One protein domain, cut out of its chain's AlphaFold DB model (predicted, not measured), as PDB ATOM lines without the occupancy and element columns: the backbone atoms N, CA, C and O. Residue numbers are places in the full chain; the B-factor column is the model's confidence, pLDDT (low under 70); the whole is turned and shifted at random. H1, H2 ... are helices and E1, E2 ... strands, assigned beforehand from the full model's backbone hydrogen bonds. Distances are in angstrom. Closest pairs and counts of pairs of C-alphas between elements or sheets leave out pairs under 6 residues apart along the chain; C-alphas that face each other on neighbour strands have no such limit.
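What this domain is: This is residues 57 to 157 of the 271 residues of an uncharacterized protein of Comamonas sp. (UniProt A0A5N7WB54). Picture one long helix, H3, with two shorter helices, H1 and H2, over one side of it as a wide V: H1 and H2 begin near each other, H1 packs with residues 88 to 93 on residues 147 to 155 of H3, and H2 runs off about perpendicular to H3. A long loop, residues 61 to 81, follows the short strand E1 along one edge and folds back on itself, residues 64 to 65 pairing antiparallel with 73 to 74. The printed part has 101 residues, in the order E1, H1, H2, H3, and is mostly helix. It is compact, with a radius of gyration of the C-alphas of 13.4 A and spans of 37 by 31 by 20 A.

How they stand to each other: Start at H3, residues 136 to 156. H1, residues 82 to 94, touches it at a steep tilt of 63 degrees, the same way; look at the closest C-alphas, Ala 92 and Ile 151, 4.8 A apart. H2, residues 106 to 120, is close but not clearly touching H3, about perpendicular at 74 degrees, the closest C-alphas being Arg 108 and Trp 143, at 6.4 A. H1 and H2 are also close but not clearly touching, with the C-alphas of Cys 84 and Cys 107 closest at 5.7 A. E1, residues 58 to 60, pairs with no named strand and is apart from H1 and H2. In H1, H2 and H3 every O i to N i+4 pair is within hydrogen-bond range.

Where its parts are: Find C-alpha 136 at (-30.259, 6.995, -2.411); from there H3 runs 30.2 A to C-alpha 156 at (-22.604, 28.061, -22.693). H2 measures 21.0 A and H1 18.1 A. E1 begins at C-alpha 58, (-26.423, 36.421, -20.374), and measures 6.5 A.

The domain as a whole: The C-alphas farthest apart, Ser 94 and Gly 122, are 38.2 A apart, while those of Gly 57 and Ala 157, the first and last printed, are 5.7 A apart. The printed part has no cut, and its three links are long. Look for pLDDT under 70 at residue 57 and residues 97 to 104; the mean of the printed part is 81.5.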
ATOM      1  N   GLY A  57     -27.567  35.834 -24.415       67.94
ATOM      2  CA  GLY A  57     -26.662  34.800 -23.883       67.94
ATOM      3  C   GLY A  57     -26.157  35.066 -22.454       67.94
ATOM      4  O   GLY A  57     -25.198  34.436 -22.003       67.94
ATOM      5  N   VAL A  58     -26.780  36.015 -21.743       77.69
ATOM      6  CA  VAL A  58     -26.423  36.421 -20.374       77.69
ATOM      7  C   VAL A  58     -27.199  35.583 -19.363       77.69
ATOM      8  O   VAL A  58     -28.427  35.547 -19.418       77.69
ATOM      9  N   VAL A  59     -26.507  34.964 -18.403       83.56
ATOM     10  CA  VAL A  59     -27.145  34.239 -17.291       83.56
ATOM     11  C   VAL A  59     -27.345  35.165 -16.094       83.56
ATOM     12  O   VAL A  59     -26.407  35.809 -15.625       83.56
ATOM     13  N   SER A  60     -28.565  35.212 -15.557       85.00
ATOM     14  CA  SER A  60     -28.835  35.943 -14.315       85.00
ATOM     15  C   SER A  60     -28.331  35.177 -13.093       85.00
ATOM     16  O   SER A  60     -28.750  34.048 -12.829       85.00
ATOM     17  N   LEU A  61     -27.470  35.824 -12.312       84.69
ATOM     18  CA  LEU A  61     -27.039  35.380 -10.990       84.69
ATOM     19  C   LEU A  61     -27.481  36.361  -9.893       84.69
ATOM     20  O   LEU A  61     -26.876  36.446  -8.826       84.69
ATOM     21  N   ILE A  62     -28.538  37.126 -10.157       85.06
ATOM     22  CA  ILE A  62     -29.156  37.994  -9.160       85.06
ATOM     23  C   ILE A  62     -29.846  37.105  -8.114       85.06
ATOM     24  O   ILE A  62     -30.688  36.284  -8.490       85.06
ATOM     25  N   PRO A  63     -29.516  37.238  -6.814       80.50
ATOM     26  CA  PRO A  63     -30.110  36.394  -5.794       80.50
ATOM     27  C   PRO A  63     -31.596  36.693  -5.580       80.50
ATOM     28  O   PRO A  63     -32.027  37.848  -5.572       80.50
ATOM     29  N   THR A  64     -32.363  35.646  -5.302       80.69
ATOM     30  CA  THR A  64     -33.746  35.715  -4.826       80.69
ATOM     31  C   THR A  64     -33.799  35.371  -3.342       80.69
ATOM     32  O   THR A  64     -33.158  34.414  -2.906       80.69
ATOM     33  N   LYS A  65     -34.589  36.108  -2.557       81.38
ATOM     34  CA  LYS A  65     -34.795  35.786  -1.139       81.38
ATOM     35  C   LYS A  65     -35.508  34.440  -1.000       81.38
ATOM     36  O   LYS A  65     -36.485  34.190  -1.704       81.38
ATOM     37  N   HIS A  66     -35.046  33.600  -0.077       83.12
ATOM     38  CA  HIS A  66     -35.710  32.331   0.199       83.12
ATOM     39  C   HIS A  66     -37.151  32.558   0.724       83.12
ATOM     40  O   HIS A  66     -37.356  33.452   1.551       83.12
ATOM     41  N   PRO A  67     -38.158  31.770   0.283       81.62
ATOM     42  CA  PRO A  67     -39.555  31.948   0.711       81.62
ATOM     43  C   PRO A  67     -39.806  31.702   2.204       81.62
ATOM     44  O   PRO A  67     -40.728  32.275   2.784       81.62
ATOM     45  N   LEU A  68     -39.016  30.818   2.815       80.38
ATOM     46  CA  LEU A  68     -38.985  30.627   4.268       80.38
ATOM     47  C   LEU A  68     -38.110  31.691   4.951       80.38
ATOM     48  O   LEU A  68     -37.043  32.006   4.413       80.38
ATOM     49  N   PRO A  69     -38.515  32.191   6.135       80.62
ATOM     50  CA  PRO A  69     -37.682  33.056   6.971       80.62
ATOM     51  C   PRO A  69     -36.295  32.451   7.234       80.62
ATOM     52  O   PRO A  69     -36.151  31.233   7.283       80.62
ATOM     53  N   ASP A  70     -35.278  33.304   7.376       78.50
ATOM     54  CA  ASP A  70     -33.912  32.956   7.817       78.50
ATOM     55  C   ASP A  70     -33.103  31.992   6.926       78.50
ATOM     56  O   ASP A  70     -31.976  31.633   7.249       78.50
ATOM     57  N   ARG A  71     -33.617  31.616   5.750       76.62
ATOM     58  CA  ARG A  71     -32.920  30.725   4.798       76.62
ATOM     59  C   ARG A  71     -32.055  31.460   3.760       76.62
ATOM     60  O   ARG A  71     -31.611  30.856   2.783       76.62
ATOM     61  N   GLY A  72     -31.803  32.751   3.978       81.31
ATOM     62  CA  GLY A  72     -30.873  33.564   3.190       81.31
ATOM     63  C   GLY A  72     -31.280  33.781   1.727       81.31
ATOM     64  O   GLY A  72     -32.463  33.852   1.379       81.31
ATOM     65  N   MET A  73     -30.266  33.939   0.875       82.75
ATOM     66  CA  MET A  73     -30.394  34.211  -0.558       82.75
ATOM     67  C   MET A  73     -30.132  32.955  -1.400       82.75
ATOM     68  O   MET A  73     -29.256  32.152  -1.079       82.75
ATOM     69  N   LEU A  74     -30.863  32.823  -2.506       79.31
ATOM     70  CA  LEU A  74     -30.774  31.713  -3.454       79.31
ATOM     71  C   LEU A  74     -30.438  32.199  -4.865       79.31
ATOM     72  O   LEU A  74     -30.821  33.298  -5.252       79.31
ATOM     73  N   TYR A  75     -29.789  31.347  -5.652       80.62
ATOM     74  CA  TYR A  75     -29.321  31.621  -7.009       80.62
ATOM     75  C   TYR A  75     -29.858  30.597  -8.010       80.62
ATOM     76  O   TYR A  75     -30.367  29.543  -7.624       80.62
ATOM     77  N   LEU A  76     -29.721  30.918  -9.303       76.62
ATOM     78  CA  LEU A  76     -30.207  30.114 -10.432       76.62
ATOM     79  C   LEU A  76     -31.693  29.778 -10.265       76.62
ATOM     80  O   LEU A  76     -32.081  28.625 -10.092       76.62
ATOM     81  N   ASN A  77     -32.516  30.829 -10.273       72.88
ATOM     82  CA  ASN A  77     -33.965  30.732 -10.100       72.88
ATOM     83  C   ASN A  77     -34.383  30.081  -8.766       72.88
ATOM     84  O   ASN A  77     -35.251  29.212  -8.717       72.88
ATOM     85  N   GLY A  78     -33.725  30.472  -7.672       71.94
ATOM     86  CA  GLY A  78     -34.099  30.023  -6.332       71.94
ATOM     87  C   GLY A  78     -33.681  28.590  -5.980       71.94
ATOM     88  O   GLY A  78     -34.152  28.061  -4.980       71.94
ATOM     89  N   GLN A  79     -32.822  27.945  -6.775       76.62
ATOM     90  CA  GLN A  79     -32.485  26.533  -6.579       76.62
ATOM     91  C   GLN A  79     -31.312  26.321  -5.622       76.62
ATOM     92  O   GLN A  79     -31.355  25.408  -4.803       76.62
ATOM     93  N   PHE A  80     -30.268  27.148  -5.701       81.31
ATOM     94  CA  PHE A  80     -29.007  26.872  -5.008       81.31
ATOM     95  C   PHE A  80     -28.646  27.952  -3.999       81.31
ATOM     96  O   PHE A  80     -28.886  29.138  -4.222       81.31
ATOM     97  N   THR A  81     -28.012  27.546  -2.901       83.38
ATOM     98  CA  THR A  81     -27.270  28.466  -2.033       83.38
ATOM     99  C   THR A  81     -26.125  29.119  -2.790       83.38
ATOM    100  O   THR A  81     -25.724  28.666  -3.865       83.38
ATOM    101  N   TYR A  82     -25.564  30.168  -2.192       82.06
ATOM    102  CA  TYR A  82     -24.324  30.758  -2.676       82.06
ATOM    103  C   TYR A  82     -23.224  29.699  -2.860       82.06
ATOM    104  O   TYR A  82     -22.712  29.556  -3.967       82.06
ATOM    105  N   THR A  83     -22.938  28.908  -1.822       82.94
ATOM    106  CA  THR A  83     -21.883  27.883  -1.828       82.94
ATOM    107  C   THR A  83     -22.064  26.873  -2.959       82.94
ATOM    108  O   THR A  83     -21.142  26.622  -3.727       82.94
ATOM    109  N   CYS A  84     -23.274  26.344  -3.142       84.75
ATOM    110  CA  CYS A  84     -23.525  25.374  -4.207       84.75
ATOM    111  C   CYS A  84     -23.468  25.997  -5.603       84.75
ATOM    112  O   CYS A  84     -23.021  25.359  -6.557       84.75
ATOM    113  N   MET A  85     -23.891  27.254  -5.739       86.75
ATOM    114  CA  MET A  85     -23.815  27.974  -7.004       86.75
ATOM    115  C   MET A  85     -22.366  28.270  -7.412       86.75
ATOM    116  O   MET A  85     -22.040  28.102  -8.589       86.75
ATOM    117  N   THR A  86     -21.477  28.649  -6.485       87.12
ATOM    118  CA  THR A  86     -20.067  28.903  -6.829       87.12
ATOM    119  C   THR A  86     -19.367  27.622  -7.279       87.12
ATOM    120  O   THR A  86     -18.628  27.646  -8.265       87.12
ATOM    121  N   GLU A  87     -19.656  26.485  -6.641       86.38
ATOM    122  CA  GLU A  87     -19.135  25.184  -7.070       86.38
ATOM    123  C   GLU A  87     -19.670  24.755  -8.443       86.38
ATOM    124  O   GLU A  87     -18.891  24.301  -9.286       86.38
ATOM    125  N   LEU A  88     -20.964  24.967  -8.717       86.81
ATOM    126  CA  LEU A  88     -21.550  24.745 -10.046       86.81
ATOM    127  C   LEU A  88     -20.864  25.599 -11.115       86.81
ATOM    128  O   LEU A  88     -20.542  25.098 -12.194       86.81
ATOM    129  N   MET A  89     -20.622  26.875 -10.816       88.88
ATOM    130  CA  MET A  89     -19.933  27.793 -11.720       88.88
ATOM    131  C   MET A  89     -18.508  27.318 -12.013       88.88
ATOM    132  O   MET A  89     -18.104  27.254 -13.176       88.88
ATOM    133  N   TYR A  90     -17.751  26.942 -10.980       89.44
ATOM    134  CA  TYR A  90     -16.394  26.435 -11.159       89.44
ATOM    135  C   TYR A  90     -16.382  25.147 -11.980       89.44
ATOM    136  O   TYR A  90     -15.598  25.038 -12.924       89.44
ATOM    137  N   ALA A  91     -17.287  24.207 -11.697       88.50
ATOM    138  CA  ALA A  91     -17.421  22.977 -12.470       88.50
ATOM    139  C   ALA A  91     -17.769  23.248 -13.941       88.50
ATOM    140  O   ALA A  91     -17.205  22.628 -14.848       88.50
ATOM    141  N   ALA A  92     -18.659  24.207 -14.200       89.38
ATOM    142  CA  ALA A  92     -19.048  24.581 -15.551       89.38
ATOM    143  C   ALA A  92     -17.912  25.226 -16.352       89.38
ATOM    144  O   ALA A  92     -17.805  24.970 -17.553       89.38
ATOM    145  N   LYS A  93     -17.074  26.039 -15.697       91.81
ATOM    146  CA  LYS A  93     -16.026  26.837 -16.346       91.81
ATOM    147  C   LYS A  93     -14.656  26.178 -16.421       91.81
ATOM    148  O   LYS A  93     -13.943  26.413 -17.389       91.81
ATOM    149  N   SER A  94     -14.306  25.344 -15.450       89.81
ATOM    150  CA  SER A  94     -13.043  24.594 -15.462       89.81
ATOM    151  C   SER A  94     -13.158  23.243 -16.174       89.81
ATOM    152  O   SER A  94     -12.151  22.679 -16.583       89.81
ATOM    153  N   GLY A  95     -14.372  22.687 -16.278       83.25
ATOM    154  CA  GLY A  95     -14.591  21.296 -16.689       83.25
ATOM    155  C   GLY A  95     -14.302  20.265 -15.586       83.25
ATOM    156  O   GLY A  95     -14.686  19.106 -15.736       83.25
ATOM    157  N   ALA A  96     -13.702  20.672 -14.462       80.56
ATOM    158  CA  ALA A  96     -13.459  19.817 -13.305       80.56
ATOM    159  C   ALA A  96     -14.718  19.754 -12.426       80.56
ATOM    160  O   ALA A  96     -15.068  20.716 -11.740       80.56
ATOM    161  N   ASN A  97     -15.424  18.622 -12.446       69.00
ATOM    162  CA  ASN A  97     -16.686  18.480 -11.723       69.00
ATOM    163  C   ASN A  97     -16.474  18.140 -10.238       69.00
ATOM    164  O   ASN A  97     -16.745  17.026  -9.796       69.00
ATOM    165  N   ARG A  98     -16.034  19.135  -9.461       64.06
ATOM    166  CA  ARG A  98     -15.750  18.984  -8.023       64.06
ATOM    167  C   ARG A  98     -16.988  18.671  -7.169       64.06
ATOM    168  O   ARG A  98     -16.849  18.022  -6.140       64.06
ATOM    169  N   LEU A  99     -18.196  19.011  -7.630       62.06
ATOM    170  CA  LEU A  99     -19.455  18.598  -6.983       62.06
ATOM    171  C   LEU A  99     -19.632  17.071  -6.942       62.06
ATOM    172  O   LEU A  99     -20.399  16.566  -6.128       62.06
ATOM    173  N   ARG A 100     -18.947  16.328  -7.825       57.03
ATOM    174  CA  ARG A 100     -18.898  14.856  -7.797       57.03
ATOM    175  C   ARG A 100     -17.791  14.304  -6.903       57.03
ATOM    176  O   ARG A 100     -17.809  13.118  -6.596       57.03
ATOM    177  N   GLU A 101     -16.821  15.134  -6.535       53.53
ATOM    178  CA  GLU A 101     -15.601  14.723  -5.836       53.53
ATOM    179  C   GLU A 101     -15.666  14.968  -4.326       53.53
ATOM    180  O   GLU A 101     -14.874  14.387  -3.586       53.53
ATOM    181  N   ARG A 102     -16.616  15.786  -3.850       58.41
ATOM    182  CA  ARG A 102     -16.924  15.880  -2.420       58.41
ATOM    183  C   ARG A 102     -17.687  14.627  -1.959       58.41
ATOM    184  O   ARG A 102     -18.777  14.365  -2.476       58.41
ATOM    185  N   PRO A 103     -17.143  13.841  -1.010       43.06
ATOM    186  CA  PRO A 103     -17.806  12.640  -0.494       43.06
ATOM    187  C   PRO A 103     -19.095  12.975   0.276       43.06
ATOM    188  O   PRO A 103     -20.043  12.190   0.295       43.06
ATOM    189  N   ASP A 104     -19.157  14.167   0.861       54.31
ATOM    190  CA  ASP A 104     -20.328  14.801   1.438       54.31
ATOM    191  C   ASP A 104     -21.007  15.666   0.371       54.31
ATOM    192  O   ASP A 104     -20.663  16.817   0.129       54.31
ATOM    193  N   ASN A 105     -21.998  15.108  -0.315       72.31
ATOM    194  CA  ASN A 105     -22.807  15.866  -1.269       72.31
ATOM    195  C   ASN A 105     -23.772  16.818  -0.519       72.31
ATOM    196  O   ASN A 105     -24.994  16.671  -0.599       72.31
ATOM    197  N   GLU A 106     -23.213  17.742   0.268       82.25
ATOM    198  CA  GLU A 106     -23.891  18.710   1.135       82.25
ATOM    199  C   GLU A 106     -24.926  19.498   0.332       82.25
ATOM    200  O   GLU A 106     -26.091  19.554   0.710       82.25
ATOM    201  N   CYS A 107     -24.554  19.950  -0.867       83.81
ATOM    202  CA  CYS A 107     -25.457  20.633  -1.784       83.81
ATOM    203  C   CYS A 107     -26.712  19.830  -2.139       83.81
ATOM    204  O   CYS A 107     -27.809  20.393  -2.163       83.81
ATOM    205  N   ARG A 108     -26.589  18.516  -2.375       87.25
ATOM    206  CA  ARG A 108     -27.755  17.651  -2.605       87.25
ATOM    207  C   ARG A 108     -28.623  17.568  -1.360       87.25
ATOM    208  O   ARG A 108     -29.839  17.705  -1.461       87.25
ATOM    209  N   GLN A 109     -28.014  17.304  -0.205       88.56
ATOM    210  CA  GLN A 109     -28.756  17.141   1.046       88.56
ATOM    211  C   GLN A 109     -29.505  18.429   1.400       88.56
ATOM    212  O   GLN A 109     -30.717  18.393   1.603       88.56
ATOM    213  N   GLU A 110     -28.815  19.572   1.382       86.69
ATOM    214  CA  GLU A 110     -29.409  20.884   1.625       86.69
ATOM    215  C   GLU A 110     -30.558  21.178   0.663       86.69
ATOM    216  O   GLU A 110     -31.620  21.636   1.095       86.69
ATOM    217  N   TYR A 111     -30.365  20.907  -0.632       87.31
ATOM    218  CA  TYR A 111     -31.396  21.113  -1.641       87.31
ATOM    219  C   TYR A 111     -32.656  20.297  -1.324       87.31
ATOM    220  O   TYR A 111     -33.745  20.864  -1.227       87.31
ATOM    221  N   LEU A 112     -32.515  18.982  -1.113       89.38
ATOM    222  CA  LEU A 112     -33.645  18.079  -0.871       89.38
ATOM    223  C   LEU A 112     -34.362  18.386   0.453       89.38
ATOM    224  O   LEU A 112     -35.595  18.397   0.498       89.38
ATOM    225  N   ILE A 113     -33.614  18.705   1.517       90.62
ATOM    226  CA  ILE A 113     -34.181  19.129   2.808       90.62
ATOM    227  C   ILE A 113     -35.042  20.383   2.621       90.62
ATOM    228  O   ILE A 113     -36.185  20.420   3.087       90.62
ATOM    229  N   ARG A 114     -34.543  21.390   1.893       86.62
ATOM    230  CA  ARG A 114     -35.286  22.633   1.623       86.62
ATOM    231  C   ARG A 114     -36.554  22.386   0.818       86.62
ATOM    232  O   ARG A 114     -37.583  22.969   1.153       86.62
ATOM    233  N   GLN A 115     -36.527  21.503  -0.183       86.62
ATOM    234  CA  GLN A 115     -37.750  21.152  -0.918       86.62
ATOM    235  C   GLN A 115     -38.802  20.530   0.014       86.62
ATOM    236  O   GLN A 115     -39.980  20.888  -0.044       86.62
ATOM    237  N   GLY A 116     -38.378  19.666   0.942       88.56
ATOM    238  CA  GLY A 116     -39.257  19.101   1.967       88.56
ATOM    239  C   GLY A 116     -39.829  20.145   2.935       88.56
ATOM    240  O   GLY A 116     -40.997  20.067   3.321       88.56
ATOM    241  N   GLU A 117     -39.041  21.142   3.335       90.25
ATOM    242  CA  GLU A 117     -39.508  22.257   4.170       90.25
ATOM    243  C   GLU A 117     -40.495  23.167   3.436       90.25
ATOM    244  O   GLU A 117     -41.541  23.497   3.992       90.25
ATOM    245  N   LEU A 118     -40.199  23.536   2.187       85.50
ATOM    246  CA  LEU A 118     -41.086  24.352   1.358       85.50
ATOM    247  C   LEU A 118     -42.432  23.650   1.149       85.50
ATOM    248  O   LEU A 118     -43.477  24.267   1.362       85.50
ATOM    249  N   LYS A 119     -42.409  22.341   0.853       87.56
ATOM    250  CA  LYS A 119     -43.611  21.503   0.763       87.56
ATOM    251  C   LYS A 119     -44.425  21.528   2.060       87.56
ATOM    252  O   LYS A 119     -45.627  21.773   2.016       87.56
ATOM    253  N   ARG A 120     -43.787  21.306   3.217       90.88
ATOM    254  CA  ARG A 120     -44.463  21.329   4.533       90.88
ATOM    255  C   ARG A 120     -45.053  22.697   4.874       90.88
ATOM    256  O   ARG A 120     -46.090  22.765   5.520       90.88
ATOM    257  N   ALA A 121     -44.409  23.771   4.429       85.25
ATOM    258  CA  ALA A 121     -44.851  25.141   4.658       85.25
ATOM    259  C   ALA A 121     -45.883  25.650   3.630       85.25
ATOM    260  O   ALA A 121     -46.245  26.827   3.675       85.25
ATOM    261  N   GLY A 122     -46.315  24.816   2.673       83.00
ATOM    262  CA  GLY A 122     -47.230  25.229   1.604       83.00
ATOM    263  C   GLY A 122     -46.652  26.321   0.694       83.00
ATOM    264  O   GLY A 122     -47.391  27.159   0.179       83.00
ATOM    265  N   LYS A 123     -45.323  26.368   0.538       82.81
ATOM    266  CA  LYS A 123     -44.622  27.305  -0.348       82.81
ATOM    267  C   LYS A 123     -44.283  26.629  -1.681       82.81
ATOM    268  O   LYS A 123     -44.182  25.404  -1.714       82.81
ATOM    269  N   PRO A 124     -44.077  27.398  -2.769       79.69
ATOM    270  CA  PRO A 124     -43.578  26.839  -4.021       79.69
ATOM    271  C   PRO A 124     -42.286  26.045  -3.794       79.69
ATOM    272  O   PRO A 124     -41.382  26.523  -3.109       79.69
ATOM    273  N   TYR A 125     -42.226  24.839  -4.354       80.94
ATOM    274  CA  TYR A 125     -41.103  23.906  -4.246       80.94
ATOM    275  C   TYR A 125     -40.957  23.113  -5.551       80.94
ATOM    276  O   TYR A 125     -41.878  23.100  -6.372       80.94
ATOM    277  N   ASP A 126     -39.821  22.445  -5.751       82.44
ATOM    278  CA  ASP A 126     -39.636  21.536  -6.883       82.44
ATOM    279  C   ASP A 126     -40.410  20.229  -6.650       82.44
ATOM    280  O   ASP A 126     -40.013  19.370  -5.859       82.44
ATOM    281  N   THR A 127     -41.531  20.073  -7.352       79.69
ATOM    282  CA  THR A 127     -42.402  18.894  -7.260       79.69
ATOM    283  C   THR A 127     -41.779  17.618  -7.820       79.69
ATOM    284  O   THR A 127     -42.265  16.531  -7.515       79.69
ATOM    285  N   SER A 128     -40.736  17.734  -8.644       84.12
ATOM    286  CA  SER A 128     -39.991  16.607  -9.204       84.12
ATOM    287  C   SER A 128     -38.853  16.145  -8.293       84.12
ATOM    288  O   SER A 128     -38.307  15.065  -8.521       84.12
ATOM    289  N   ALA A 129     -38.490  16.929  -7.273       82.94
ATOM    290  CA  ALA A 129     -37.475  16.532  -6.310       82.94
ATOM    291  C   ALA A 129     -37.973  15.357  -5.444       82.94
ATOM    292  O   ALA A 129     -39.073  15.424  -4.880       82.94
ATOM    293  N   PRO A 130     -37.180  14.278  -5.298       86.75
ATOM    294  CA  PRO A 130     -37.508  13.210  -4.366       86.75
ATOM    295  C   PRO A 130     -37.479  13.725  -2.922       86.75
ATOM    296  O   PRO A 130     -36.820  14.716  -2.599       86.75
ATOM    297  N   ALA A 131     -38.199  13.047  -2.028       88.88
ATOM    298  CA  ALA A 131     -38.117  13.354  -0.604       88.88
ATOM    299  C   ALA A 131     -36.705  13.049  -0.084       88.88
ATOM    300  O   ALA A 131     -36.120  12.038  -0.463       88.88
ATOM    301  N   PHE A 132     -36.183  13.896   0.802       88.81
ATOM    302  CA  PHE A 132     -34.924  13.620   1.488       88.81
ATOM    303  C   PHE A 132     -35.020  12.339   2.330       88.81
ATOM    304  O   PHE A 132     -35.999  12.149   3.057       88.81
ATOM    305  N   GLY A 133     -33.995  11.490   2.256       86.62
ATOM    306  CA  GLY A 133     -33.976  10.183   2.913       86.62
ATOM    307  C   GLY A 133     -34.795   9.126   2.169       86.62
ATOM    308  O   GLY A 133     -35.125   8.088   2.740       86.62
ATOM    309  N   SER A 134     -35.151   9.389   0.909       84.25
ATOM    310  CA  SER A 134     -35.722   8.378   0.022       84.25
ATOM    311  C   SER A 134     -34.623   7.443  -0.498       84.25
ATOM    312  O   SER A 134     -33.513   7.387   0.032       84.25
ATOM    313  N   ASN A 135     -34.917   6.653  -1.532       88.12
ATOM    314  CA  ASN A 135     -33.919   5.777  -2.132       88.12
ATOM    315  C   ASN A 135     -32.704   6.591  -2.632       88.12
ATOM    316  O   ASN A 135     -32.831   7.422  -3.534       88.12
ATOM    317  N   THR A 136     -31.515   6.295  -2.095       84.06
ATOM    318  CA  THR A 136     -30.259   6.995  -2.411       84.06
ATOM    319  C   THR A 136     -29.946   7.034  -3.909       84.06
ATOM    320  O   THR A 136     -29.399   8.026  -4.393       84.06
ATOM    321  N   ALA A 137     -30.293   5.987  -4.665       85.69
ATOM    322  CA  ALA A 137     -30.081   5.947  -6.110       85.69
ATOM    323  C   ALA A 137     -31.019   6.915  -6.848       85.69
ATOM    324  O   ALA A 137     -30.582   7.614  -7.762       85.69
ATOM    325  N   THR A 138     -32.282   7.019  -6.421       85.69
ATOM    326  CA  THR A 138     -33.247   7.985  -6.968       85.69
ATOM    327  C   THR A 138     -32.810   9.423  -6.696       85.69
ATOM    328  O   THR A 138     -32.803  10.248  -7.610       85.69
ATOM    329  N   GLU A 139     -32.381   9.722  -5.468       87.19
ATOM    330  CA  GLU A 139     -31.852  11.043  -5.111       87.19
ATOM    331  C   GLU A 139     -30.604  11.403  -5.918       87.19
ATOM    332  O   GLU A 139     -30.484  12.525  -6.412       87.19
ATOM    333  N   ALA A 140     -29.675  10.454  -6.074       84.31
ATOM    334  CA  ALA A 140     -28.457  10.654  -6.849       84.31
ATOM    335  C   ALA A 140     -28.757  10.922  -8.330       84.31
ATOM    336  O   ALA A 140     -28.205  11.868  -8.890       84.31
ATOM    337  N   ALA A 141     -29.656  10.148  -8.945       84.44
ATOM    338  CA  ALA A 141     -30.026  10.314 -10.349       84.44
ATOM    339  C   ALA A 141     -30.706  11.667 -10.613       84.44
ATOM    340  O   ALA A 141     -30.333  12.384 -11.547       84.44
ATOM    341  N   TYR A 142     -31.663  12.056  -9.763       84.62
ATOM    342  CA  TYR A 142     -32.317  13.360  -9.867       84.62
ATOM    343  C   TYR A 142     -31.305  14.504  -9.690       84.62
ATOM    344  O   TYR A 142     -31.256  15.419 -10.516       84.62
ATOM    345  N   TRP A 143     -30.458  14.427  -8.657       85.25
ATOM    346  CA  TRP A 143     -29.433  15.434  -8.389       85.25
ATOM    347  C   TRP A 143     -28.452  15.583  -9.548       85.25
ATOM    348  O   TRP A 143     -28.172  16.698  -9.984       85.25
ATOM    349  N   GLN A 144     -27.963  14.466 -10.086       83.50
ATOM    350  CA  GLN A 144     -27.063  14.471 -11.232       83.50
ATOM    351  C   GLN A 144     -27.705  15.175 -12.428       83.50
ATOM    352  O   GLN A 144     -27.083  16.048 -13.029       83.50
ATOM    353  N   SER A 145     -28.963  14.854 -12.724       82.38
ATOM    354  CA  SER A 145     -29.713  15.482 -13.809       82.38
ATOM    355  C   SER A 145     -29.886  16.994 -13.591       82.38
ATOM    356  O   SER A 145     -29.699  17.789 -14.514       82.38
ATOM    357  N   LEU A 146     -30.201  17.418 -12.361       83.44
ATOM    358  CA  LEU A 146     -30.322  18.829 -11.984       83.44
ATOM    359  C   LEU A 146     -28.999  19.591 -12.159       83.44
ATOM    360  O   LEU A 146     -28.982  20.683 -12.735       83.44
ATOM    361  N   VAL A 147     -27.893  19.007 -11.695       83.56
ATOM    362  CA  VAL A 147     -26.546  19.581 -11.795       83.56
ATOM    363  C   VAL A 147     -26.088  19.663 -13.249       83.56
ATOM    364  O   VAL A 147     -25.607  20.711 -13.671       83.56
ATOM    365  N   GLU A 148     -26.264  18.604 -14.040       80.38
ATOM    366  CA  GLU A 148     -25.848  18.570 -15.447       80.38
ATOM    367  C   GLU A 148     -26.559  19.635 -16.283       80.38
ATOM    368  O   GLU A 148     -25.905  20.340 -17.055       80.38
ATOM    369  N   ARG A 149     -27.871  19.824 -16.077       78.81
ATOM    370  CA  ARG A 149     -28.628  20.891 -16.748       78.81
ATOM    371  C   ARG A 149     -28.089  22.280 -16.409       78.81
ATOM    372  O   ARG A 149     -27.890  23.097 -17.308       78.81
ATOM    373  N   ASN A 150     -27.828  22.550 -15.130       82.69
ATOM    374  CA  ASN A 150     -27.310  23.849 -14.696       82.69
ATOM    375  C   ASN A 150     -25.868  24.078 -15.175       82.69
ATOM    376  O   ASN A 150     -25.551  25.159 -15.668       82.69
ATOM    377  N   ILE A 151     -25.011  23.055 -15.124       84.19
ATOM    378  CA  ILE A 151     -23.650  23.113 -15.668       84.19
ATOM    379  C   ILE A 151     -23.673  23.405 -17.171       84.19
ATOM    380  O   ILE A 151     -22.892  24.234 -17.630       84.19
ATOM    381  N   ALA A 152     -24.556  22.761 -17.938       78.12
ATOM    382  CA  ALA A 152     -24.670  23.004 -19.373       78.12
ATOM    383  C   ALA A 152     -25.043  24.466 -19.678       78.12
ATOM    384  O   ALA A 152     -24.388  25.101 -20.507       78.12
ATOM    385  N   ALA A 153     -26.021  25.022 -18.953       77.94
ATOM    386  CA  ALA A 153     -26.422  26.424 -19.092       77.94
ATOM    387  C   ALA A 153     -25.277  27.393 -18.742       77.94
ATOM    388  O   ALA A 153     -24.974  28.313 -19.501       77.94
ATOM    389  N   LEU A 154     -24.584  27.155 -17.624       86.06
ATOM    390  CA  LEU A 154     -23.457  27.981 -17.182       86.06
ATOM    391  C   LEU A 154     -22.244  27.876 -18.114       86.06
ATOM    392  O   LEU A 154     -21.524  28.854 -18.319       86.06
ATOM    393  N   ARG A 155     -22.003  26.700 -18.698       84.94
ATOM    394  CA  ARG A 155     -20.898  26.477 -19.633       84.94
ATOM    395  C   ARG A 155     -21.082  27.304 -20.902       84.94
ATOM    396  O   ARG A 155     -20.125  27.950 -21.317       84.94
ATOM    397  N   GLY A 156     -22.294  27.330 -21.459       81.19
ATOM    398  CA  GLY A 156     -22.604  28.061 -22.693       81.19
ATOM    399  C   GLY A 156     -22.590  29.590 -22.566       81.19
ATOM    400  O   GLY A 156     -22.407  30.277 -23.565       81.19
ATOM    401  N   ALA A 157     -22.753  30.136 -21.359       84.75
ATOM    402  CA  ALA A 157     -22.844  31.579 -21.144       84.75
ATOM    403  C   ALA A 157     -21.485  32.212 -20.829       84.75
ATOM    404  O   ALA A 157     -20.825  31.795 -19.887       84.75
TER     405      ALA A 157